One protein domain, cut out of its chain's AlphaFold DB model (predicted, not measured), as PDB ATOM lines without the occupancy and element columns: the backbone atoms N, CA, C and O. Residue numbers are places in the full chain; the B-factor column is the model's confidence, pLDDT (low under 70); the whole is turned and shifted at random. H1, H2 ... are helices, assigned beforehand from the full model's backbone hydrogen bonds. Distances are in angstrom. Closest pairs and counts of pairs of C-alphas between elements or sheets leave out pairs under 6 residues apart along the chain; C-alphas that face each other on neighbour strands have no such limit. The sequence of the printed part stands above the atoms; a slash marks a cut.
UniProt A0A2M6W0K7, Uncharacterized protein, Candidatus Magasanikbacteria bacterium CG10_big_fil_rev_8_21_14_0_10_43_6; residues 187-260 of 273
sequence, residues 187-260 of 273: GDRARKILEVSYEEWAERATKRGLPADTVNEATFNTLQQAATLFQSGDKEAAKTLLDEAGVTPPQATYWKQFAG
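AT A GLANCE: This is residues 187 to 260 of the 273 residues of an uncharacterized protein of Candidatus Magasanikbacteria bacterium CG10_big_fil_rev_8_21_14_0_10_43_6 (UniProt A0A2M6W0K7). A helical hairpin, the long helix H3 with H4 folded back beside it, makes one side of this small domain; H1 crosses the later part of H3, and H2 stands off near its first end. H5 returns loosely near H3 and H1. The printed part has 74 residues with five named helices, H1 to H5 in order, and no named strand: the class is all helix. It is compact, with a radius of gyration of the C-alphas of 11.5 A and spans of 32 by 25 by 19 A.

IN THESE COORDINATES: Find C-alpha 187 at (126.827, 176.136, 267.068); from there H1 runs over residues 187 to 194. H2 takes residues 198 to 207, 14.1 A long. Look for H3 from C-alpha 217 at (135.351, 174.215, 246.901) to residue 232, 22.8 A on. H4 follows over residues 235 to 244, 14.3 A. H5, residues 251 to 258, ends at C-alpha 258, (129.935, 168.241, 261.120).

HOW THE PARTS SIT: Begin at H3, the hub. It touches H4 in a hairpin, a shallow tilt of 16 degrees, opposite ways; their closest C-alphas, of Ala 226 and Ala 238, are 4.4 A apart. With residues 224 to 231 alone H3 touches H1, closest at the C-alphas of Gln 224 and Leu 194, 5.6 A, at a steep tilt of 38 degrees. With residues 217 to 221 alone it only just touches H2, with 3 pairs of C-alphas within 8 A, closest at Glu 217 and Tyr 198, 6.0 A; they are about perpendicular at 77 degrees. H5 is close to H3 but not clearly touching: the closest C-alphas, of Trp 255 and Leu 223, are 7.6 A apart. H2 and H4 are apart. In H2, H3, H4 and H5 every O i to N i+4 pair is within hydrogen-bond range; in H1, 3 of 4 are.

THE WHOLE: The farthest C-alphas, of Lys 207 and Glu 236, are 32.6 A apart. The printed part has no cut and no long link. Mean pLDDT of the printed part is 70.6; residues 187 to 194 and 248 to 260 are among those under 70.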
ATOM      1  N   GLY A 187     126.338 174.793 267.395       47.81
ATOM      2  CA  GLY A 187     126.827 176.136 267.068       47.81
ATOM      3  C   GLY A 187     128.354 176.258 267.007       47.81
ATOM      4  O   GLY A 187     128.866 176.843 266.060       47.81
ATOM      5  N   ASP A 188     129.101 175.647 267.935       48.34
ATOM      6  CA  ASP A 188     130.574 175.688 267.942       48.34
ATOM      7  C   ASP A 188     131.195 174.906 266.785       48.34
ATOM      8  O   ASP A 188     132.260 175.265 266.288       48.34
ATOM      9  N   ARG A 189     130.555 173.822 266.331       53.16
ATOM     10  CA  ARG A 189     131.055 173.074 265.168       53.16
ATOM     11  C   ARG A 189     130.767 173.785 263.851       53.16
ATOM     12  O   ARG A 189     131.628 173.774 262.977       53.16
ATOM     13  N   ALA A 190     129.598 174.419 263.733       50.66
ATOM     14  CA  ALA A 190     129.305 175.318 262.622       50.66
ATOM     15  C   ALA A 190     130.223 176.554 262.648       50.66
ATOM     16  O   ALA A 190     130.633 177.020 261.601       50.66
ATOM     17  N   ARG A 191     130.637 177.043 263.825       54.03
ATOM     18  CA  ARG A 191     131.640 178.115 263.937       54.03
ATOM     19  C   ARG A 191     133.016 177.664 263.444       54.03
ATOM     20  O   ARG A 191     133.619 178.340 262.627       54.03
ATOM     21  N   LYS A 192     133.456 176.459 263.812       61.12
ATOM     22  CA  LYS A 192     134.745 175.908 263.354       61.12
ATOM     23  C   LYS A 192     134.840 175.659 261.848       61.12
ATOM     24  O   LYS A 192     135.954 175.556 261.352       61.12
ATOM     25  N   ILE A 193     133.724 175.511 261.127       62.72
ATOM     26  CA  ILE A 193     133.771 175.381 259.659       62.72
ATOM     27  C   ILE A 193     133.910 176.737 258.960       62.72
ATOM     28  O   ILE A 193     134.437 176.778 257.857       62.72
ATOM     29  N   LEU A 194     133.501 177.830 259.617       61.34
ATOM     30  CA  LEU A 194     133.721 179.206 259.154       61.34
ATOM     31  C   LEU A 194     135.184 179.647 259.298       61.34
ATOM     32  O   LEU A 194     135.595 180.617 258.676       61.34
ATOM     33  N   GLU A 195     135.954 178.952 260.134       72.56
ATOM     34  CA  GLU A 195     137.331 179.314 260.494       72.56
ATOM     35  C   GLU A 195     138.400 178.531 259.716       72.56
ATOM     36  O   GLU A 195     139.582 178.813 259.875       72.56
ATOM     37  N   VAL A 196     138.012 177.535 258.912       77.38
ATOM     38  CA  VAL A 196     138.951 176.668 258.176       77.38
ATOM     39  C   VAL A 196     138.849 176.898 256.677       77.38
ATOM     40  O   VAL A 196     137.753 177.123 256.157       77.38
ATOM     41  N   SER A 197     139.978 176.807 255.974       83.94
ATOM     42  CA  SER A 197     139.977 176.850 254.509       83.94
ATOM     43  C   SER A 197     139.409 175.554 253.917       83.94
ATOM     44  O   SER A 197     139.287 174.530 254.603       83.94
ATOM     45  N   TYR A 198     139.077 175.583 252.625       82.38
ATOM     46  CA  TYR A 198     138.653 174.385 251.906       82.38
ATOM     47  C   TYR A 198     139.727 173.289 251.945       82.38
ATOM     48  O   TYR A 198     139.402 172.124 252.165       82.38
ATOM     49  N   GLU A 199     141.005 173.644 251.808       82.94
ATOM     50  CA  GLU A 199     142.131 172.704 251.837       82.94
ATOM     51  C   GLU A 199     142.259 172.021 253.200       82.94
ATOM     52  O   GLU A 199     142.382 170.797 253.278       82.94
ATOM     53  N   GLU A 200     142.166 172.793 254.286       82.50
ATOM     54  CA  GLU A 200     142.188 172.252 255.648       82.50
ATOM     55  C   GLU A 200     140.984 171.347 255.918       82.50
ATOM     56  O   GLU A 200     141.086 170.324 256.611       82.50
ATOM     57  N   TRP A 201     139.819 171.718 255.388       83.06
ATOM     58  CA  TRP A 201     138.620 170.899 255.471       83.06
ATOM     59  C   TRP A 201     138.778 169.592 254.682       83.06
ATOM     60  O   TRP A 201     138.514 168.520 255.239       83.06
ATOM     61  N   ALA A 202     139.255 169.657 253.439       81.12
ATOM     62  CA  ALA A 202     139.441 168.512 252.554       81.12
ATOM     63  C   ALA A 202     140.453 167.520 253.141       81.12
ATOM     64  O   ALA A 202     140.169 166.324 253.222       81.12
ATOM     65  N   GLU A 203     141.575 168.008 253.678       81.06
ATOM     66  CA  GLU A 203     142.572 167.172 254.354       81.06
ATOM     67  C   GLU A 203     141.960 166.412 255.547       81.06
ATOM     68  O   GLU A 203     142.179 165.206 255.731       81.06
ATOM     69  N   ARG A 204     141.143 167.092 256.361       78.94
ATOM     70  CA  ARG A 204     140.437 166.477 257.498       78.94
ATOM     71  C   ARG A 204     139.372 165.483 257.047       78.94
ATOM     72  O   ARG A 204     139.175 164.473 257.729       78.94
ATOM     73  N   ALA A 205     138.674 165.764 255.949       73.06
ATOM     74  CA  ALA A 205     137.671 164.878 255.372       73.06
ATOM     75  C   ALA A 205     138.322 163.574 254.886       73.06
ATOM     76  O   ALA A 205     137.911 162.494 255.320       73.06
ATOM     77  N   THR A 206     139.413 163.669 254.123       76.56
ATOM     78  CA  THR A 206     140.199 162.518 253.655       76.56
ATOM     79  C   THR A 206     140.733 161.681 254.817       76.56
ATOM     80  O   THR A 206     140.549 160.464 254.832       76.56
ATOM     81  N   LYS A 207     141.305 162.310 255.856       77.44
ATOM     82  CA  LYS A 207     141.781 161.609 257.069       77.44
ATOM     83  C   LYS A 207     140.680 160.836 257.805       77.44
ATOM     84  O   LYS A 207     140.976 159.894 258.533       77.44
ATOM     85  N   ARG A 208     139.416 161.236 257.643       70.56
ATOM     86  CA  ARG A 208     138.245 160.594 258.260       70.56
ATOM     87  C   ARG A 208     137.550 159.586 257.343       70.56
ATOM     88  O   ARG A 208     136.506 159.066 257.731       70.56
ATOM     89  N   GLY A 209     138.105 159.314 256.160       67.75
ATOM     90  CA  GLY A 209     137.491 158.429 255.168       67.75
ATOM     91  C   GLY A 209     136.196 158.993 254.583       67.75
ATOM     92  O   GLY A 209     135.349 158.231 254.121       67.75
ATOM     93  N   LEU A 210     136.007 160.314 254.653       65.50
ATOM     94  CA  LEU A 210     134.892 160.977 253.995       65.50
ATOM     95  C   LEU A 210     135.255 161.202 252.523       65.50
ATOM     96  O   LEU A 210     136.402 161.557 252.239       65.50
ATOM     97  N   PRO A 211     134.301 161.014 251.600       63.03
ATOM     98  CA  PRO A 211     134.535 161.245 250.184       63.03
ATOM     99  C   PRO A 211     134.677 162.756 249.947       63.03
ATOM    100  O   PRO A 211     133.694 163.472 249.766       63.03
ATOM    101  N   ALA A 212     135.907 163.268 250.046       61.38
ATOM    102  CA  ALA A 212     136.229 164.686 249.859       61.38
ATOM    103  C   ALA A 212     135.895 165.175 248.436       61.38
ATOM    104  O   ALA A 212     135.676 166.359 248.222       61.38
ATOM    105  N   ASP A 213     135.777 164.253 247.484       67.88
ATOM    106  CA  ASP A 213     135.294 164.459 246.120       67.88
ATOM    107  C   ASP A 213     133.797 164.810 246.040       67.88
ATOM    108  O   ASP A 213     133.345 165.346 245.029       67.88
ATOM    109  N   THR A 214     133.018 164.563 247.101       66.19
ATOM    110  CA  THR A 214     131.583 164.905 247.125       66.19
ATOM    111  C   THR A 214     131.298 166.363 247.463       66.19
ATOM    112  O   THR A 214     130.196 166.831 247.187       66.19
ATOM    113  N   VAL A 215     132.247 167.096 248.041       75.94
ATOM    114  CA  VAL A 215     132.097 168.521 248.358       75.94
ATOM    115  C   VAL A 215     133.291 169.236 247.749       75.94
ATOM    116  O   VAL A 215     134.384 169.206 248.301       75.94
ATOM    117  N   ASN A 216     133.074 169.856 246.593       83.88
ATOM    118  CA  ASN A 216     134.081 170.711 245.979       83.88
ATOM    119  C   ASN A 216     134.143 172.076 246.688       83.88
ATOM    120  O   ASN A 216     133.305 172.398 247.533       83.88
ATOM    121  N   GLU A 217     135.123 172.892 246.314       85.12
ATOM    122  CA  GLU A 217     135.351 174.215 246.901       85.12
ATOM    123  C   GLU A 217     134.123 175.136 246.801       85.12
ATOM    124  O   GLU A 217     133.775 175.816 247.764       85.12
ATOM    125  N   ALA A 218     133.400 175.104 245.678       85.19
ATOM    126  CA  ALA A 218     132.187 175.898 245.506       85.19
ATOM    127  C   ALA A 218     131.085 175.464 246.488       85.19
ATOM    128  O   ALA A 218     130.498 176.301 247.169       85.19
ATOM    129  N   THR A 219     130.852 174.157 246.625       83.06
ATOM    130  CA  THR A 219     129.910 173.601 247.607       83.06
ATOM    131  C   THR A 219     130.337 173.929 249.036       83.06
ATOM    132  O   THR A 219     129.495 174.261 249.867       83.06
ATOM    133  N   PHE A 220     131.635 173.872 249.335       85.44
ATOM    134  CA  PHE A 220     132.173 174.234 250.643       85.44
ATOM    135  C   PHE A 220     131.937 175.715 250.979       85.44
ATOM    136  O   PHE A 220     131.460 176.022 252.071       85.44
ATOM    137  N   ASN A 221     132.172 176.621 250.029       87.44
ATOM    138  CA  ASN A 221     131.925 178.053 250.203       87.44
ATOM    139  C   ASN A 221     130.434 178.353 250.419       87.44
ATOM    140  O   ASN A 221     130.085 179.128 251.313       87.44
ATOM    141  N   THR A 222     129.536 177.690 249.682       87.31
ATOM    142  CA  THR A 222     128.085 177.778 249.921       87.31
ATOM    143  C   THR A 222     127.722 177.297 251.327       87.31
ATOM    144  O   THR A 222     126.936 177.936 252.024       87.31
ATOM    145  N   LEU A 223     128.312 176.187 251.782       82.56
ATOM    146  CA  LEU A 223     128.093 175.667 253.133       82.56
ATOM    147  C   LEU A 223     128.577 176.653 254.210       82.56
ATOM    148  O   LEU A 223     127.880 176.835 255.208       82.56
ATOM    149  N   GLN A 224     129.716 177.325 254.008       83.94
ATOM    150  CA  GLN A 224     130.184 178.386 254.908       83.94
ATOM    151  C   GLN A 224     129.208 179.569 254.948       83.94
ATOM    152  O   GLN A 224     128.793 179.978 256.031       83.94
ATOM    153  N   GLN A 225     128.768 180.071 253.792       84.31
ATOM    154  CA  GLN A 225     127.805 181.176 253.719       84.31
ATOM    155  C   GLN A 225     126.468 180.824 254.388       84.31
ATOM    156  O   GLN A 225     125.937 181.603 255.183       84.31
ATOM    157  N   ALA A 226     125.957 179.615 254.147       81.88
ATOM    158  CA  ALA A 226     124.759 179.118 254.811       81.88
ATOM    159  C   ALA A 226     124.959 179.024 256.334       81.88
ATOM    160  O   ALA A 226     124.041 179.336 257.092       81.88
ATOM    161  N   ALA A 227     126.152 178.648 256.809       75.69
ATOM    162  CA  ALA A 227     126.477 178.657 258.236       75.69
ATOM    163  C   ALA A 227     126.399 180.054 258.850       75.69
ATOM    164  O   ALA A 227     125.855 180.198 259.944       75.69
ATOM    165  N   THR A 228     126.936 181.066 258.165       78.81
ATOM    166  CA  THR A 228     126.869 182.463 258.610       78.81
ATOM    167  C   THR A 228     125.416 182.912 258.743       78.81
ATOM    168  O   THR A 228     125.035 183.452 259.782       78.81
ATOM    169  N   LEU A 229     124.579 182.602 257.748       77.06
ATOM    170  CA  LEU A 229     123.144 182.897 257.779       77.06
ATOM    171  C   LEU A 229     122.447 182.173 258.944       77.06
ATOM    172  O   LEU A 229     121.774 182.812 259.754       77.06
ATOM    173  N   PHE A 230     122.721 180.880 259.138       70.50
ATOM    174  CA  PHE A 230     122.222 180.117 260.288       70.50
ATOM    175  C   PHE A 230     122.629 180.718 261.640       70.50
ATOM    176  O   PHE A 230     121.811 180.734 262.562       70.50
ATOM    177  N   GLN A 231     123.870 181.194 261.779       65.81
ATOM    178  CA  GLN A 231     124.356 181.829 263.009       65.81
ATOM    179  C   GLN A 231     123.699 183.182 263.266       65.81
ATOM    180  O   GLN A 231     123.402 183.499 264.415       65.81
ATOM    181  N   SER A 232     123.436 183.946 262.208       73.69
ATOM    182  CA  SER A 232     122.716 185.220 262.299       73.69
ATOM    183  C   SER A 232     121.215 185.059 262.581       73.69
ATOM    184  O   SER A 232     120.540 186.036 262.887       73.69
ATOM    185  N   GLY A 233     120.693 183.827 262.520       65.12
ATOM    186  CA  GLY A 233     119.287 183.503 262.771       65.12
ATOM    187  C   GLY A 233     118.422 183.413 261.512       65.12
ATOM    188  O   GLY A 233     117.275 182.974 261.609       65.12
ATOM    189  N   ASP A 234     118.969 183.736 260.339       77.19
ATOM    190  CA  ASP A 234     118.270 183.674 259.054       77.19
ATOM    191  C   ASP A 234     118.315 182.261 258.449       77.19
ATOM    192  O   ASP A 234     119.102 181.917 257.562       77.19
ATOM    193  N   LYS A 235     117.476 181.388 259.010       73.75
ATOM    194  CA  LYS A 235     117.424 179.963 258.653       73.75
ATOM    195  C   LYS A 235     116.811 179.714 257.277       73.75
ATOM    196  O   LYS A 235     117.168 178.723 256.644       73.75
ATOM    197  N   GLU A 236     115.897 180.576 256.837       73.50
ATOM    198  CA  GLU A 236     115.238 180.437 255.538       73.50
ATOM    199  C   GLU A 236     116.178 180.867 254.413       73.50
ATOM    200  O   GLU A 236     116.351 180.098 253.473       73.50
ATOM    201  N   ALA A 237     116.899 181.989 254.551       79.25
ATOM    202  CA  ALA A 237     117.909 182.368 253.562       79.25
ATOM    203  C   ALA A 237     119.026 181.321 253.457       79.25
ATOM    204  O   ALA A 237     119.459 180.975 252.359       79.25
ATOM    205  N   ALA A 238     119.457 180.756 254.592       77.75
ATOM    206  CA  ALA A 238     120.433 179.671 254.595       77.75
ATOM    207  C   ALA A 238     119.928 178.431 253.840       77.75
ATOM    208  O   ALA A 238     120.693 177.784 253.130       77.75
ATOM    209  N   LYS A 239     118.647 178.087 253.999       74.81
ATOM    210  CA  LYS A 239     118.026 176.955 253.312       74.81
ATOM    211  C   LYS A 239     117.909 177.214 251.809       74.81
ATOM    212  O   LYS A 239     118.353 176.372 251.037       74.81
ATOM    213  N   THR A 240     117.401 178.378 251.410       84.81
ATOM    214  CA  THR A 240     117.313 178.793 250.003       84.81
ATOM    215  C   THR A 240     118.677 178.739 249.323       84.81
ATOM    216  O   THR A 240     118.794 178.151 248.256       84.81
ATOM    217  N   LEU A 241     119.724 179.249 249.977       84.50
ATOM    218  CA  LEU A 241     121.086 179.224 249.447       84.50
ATOM    219  C   LEU A 241     121.592 177.794 249.178       84.50
ATOM    220  O   LEU A 241     122.261 177.542 248.177       84.50
ATOM    221  N   LEU A 242     121.279 176.847 250.067       83.44
ATOM    222  CA  LEU A 242     121.658 175.442 249.897       83.44
ATOM    223  C   LEU A 242     120.852 174.755 248.789       83.44
ATOM    224  O   LEU A 242     121.421 173.970 248.027       83.44
ATOM    225  N   ASP A 243     119.559 175.065 248.696       79.75
ATOM    226  CA  ASP A 243     118.660 174.524 247.678       79.75
ATOM    227  C   ASP A 243     119.050 175.033 246.274       79.75
ATOM    228  O   ASP A 243     119.158 174.240 245.338       79.75
ATOM    229  N   GLU A 244     119.360 176.327 246.132       84.19
ATOM    230  CA  GLU A 244     119.818 176.952 244.880       84.19
ATOM    231  C   GLU A 244     121.177 176.420 244.416       84.19
ATOM    232  O   GLU A 244     121.397 176.204 243.225       84.19
ATOM    233  N   ALA A 245     122.081 176.154 245.358       82.44
ATOM    234  CA  ALA A 245     123.373 175.542 245.069       82.44
ATOM    235  C   ALA A 245     123.282 174.029 244.790       82.44
ATOM    236  O   ALA A 245     124.311 173.382 244.572       82.44
ATOM    237  N   GLY A 246     122.076 173.447 244.808       78.25
ATOM    238  CA  GLY A 246     121.850 172.032 244.522       78.25
ATOM    239  C   GLY A 246     122.492 171.094 245.544       78.25
ATOM    240  O   GLY A 246     122.793 169.943 245.218       78.25
ATOM    241  N   VAL A 247     122.720 171.564 246.776       77.12
ATOM    242  CA  VAL A 247     123.362 170.788 247.844       77.12
ATOM    243  C   VAL A 247     122.368 169.760 248.382       77.12
ATOM    244  O   VAL A 247     121.653 169.979 249.360       77.12
ATOM    245  N   THR A 248     122.312 168.602 247.731       62.38
ATOM    246  CA  THR A 248     121.377 167.517 248.060       62.38
ATOM    247  C   THR A 248     121.965 166.555 249.107       62.38
ATOM    248  O   THR A 248     123.181 166.497 249.314       62.38
ATOM    249  N   PRO A 249     121.152 165.768 249.838       48.59
ATOM    250  CA  PRO A 249     121.675 164.648 250.624       48.59
ATOM    251  C   PRO A 249     122.336 163.641 249.662       48.59
ATOM    252  O   PRO A 249     121.655 163.211 248.734       48.59
ATOM    253  N   PRO A 250     123.618 163.246 249.835       53.47
ATOM    254  CA  PRO A 250     124.388 163.157 251.082       53.47
ATOM    255  C   PRO A 250     125.308 164.345 251.439       53.47
ATOM    256  O   PRO A 250     125.803 164.384 252.566       53.47
ATOM    257  N   GLN A 251     125.486 165.349 250.576       56.66
ATOM    258  CA  GLN A 251     126.330 166.534 250.834       56.66
ATOM    259  C   GLN A 251     125.815 167.352 252.036       56.66
ATOM    260  O   GLN A 251     126.564 167.672 252.963       56.66
ATOM    261  N   ALA A 252     124.494 167.553 252.114       56.62
ATOM    262  CA  ALA A 252     123.825 168.164 253.271       56.62
ATOM    263  C   ALA A 252     123.863 167.283 254.543       56.62
ATOM    264  O   ALA A 252     123.671 167.758 255.666       56.62
ATOM    265  N   THR A 253     124.102 165.977 254.401       53.50
ATOM    266  CA  THR A 253     124.228 165.043 255.531       53.50
ATOM    267  C   THR A 253     125.619 165.115 256.151       53.50
ATOM    268  O   THR A 253     125.732 165.070 257.378       53.50
ATOM    269  N   TYR A 254     126.666 165.310 255.346       54.47
ATOM    270  CA  TYR A 254     128.004 165.609 255.859       54.47
ATOM    271  C   TYR A 254     128.008 166.932 256.625       54.47
ATOM    272  O   TYR A 254     128.506 166.972 257.750       54.47
ATOM    273  N   TRP A 255     127.304 167.953 256.123       51.66
ATOM    274  CA  TRP A 255     127.016 169.166 256.892       51.66
ATOM    275  C   TRP A 255     126.379 168.858 258.256       51.66
ATOM    276  O   TRP A 255     126.870 169.326 259.275       51.66
ATOM    277  N   LYS A 256     125.356 167.994 258.327       52.28
ATOM    278  CA  LYS A 256     124.718 167.584 259.600       52.28
ATOM    279  C   LYS A 256     125.647 166.791 260.530       52.28
ATOM    280  O   LYS A 256     125.529 166.931 261.748       52.28
ATOM    281  N   GLN A 257     126.562 165.976 260.000       49.12
ATOM    282  CA  GLN A 257     127.553 165.236 260.796       49.12
ATOM    283  C   GLN A 257     128.637 166.159 261.374       49.12
ATOM    284  O   GLN A 257     129.053 165.972 262.524       49.12
ATOM    285  N   PHE A 258     129.041 167.192 260.629       44.94
ATOM    286  CA  PHE A 258     129.935 168.241 261.120       44.94
ATOM    287  C   PHE A 258     129.213 169.214 262.065       44.94
ATOM    288  O   PHE A 258     129.721 169.454 263.154       44.94
ATOM    289  N   ALA A 259     127.989 169.647 261.755       44.09
ATOM    290  CA  ALA A 259     127.126 170.507 262.580       44.09
ATOM    291  C   ALA A 259     126.393 169.767 263.726       44.09
ATOM    292  O   ALA A 259     125.536 170.340 264.393       44.09
ATOM    293  N   GLY A 260     126.732 168.497 263.975       42.28
ATOM    294  CA  GLY A 260     126.423 167.773 265.213       42.28
ATOM    295  C   GLY A 260     125.016 167.170 265.372       42.28
ATOM    296  O   GLY A 260     124.660 166.753 266.476       42.28
TER     297      GLY A 260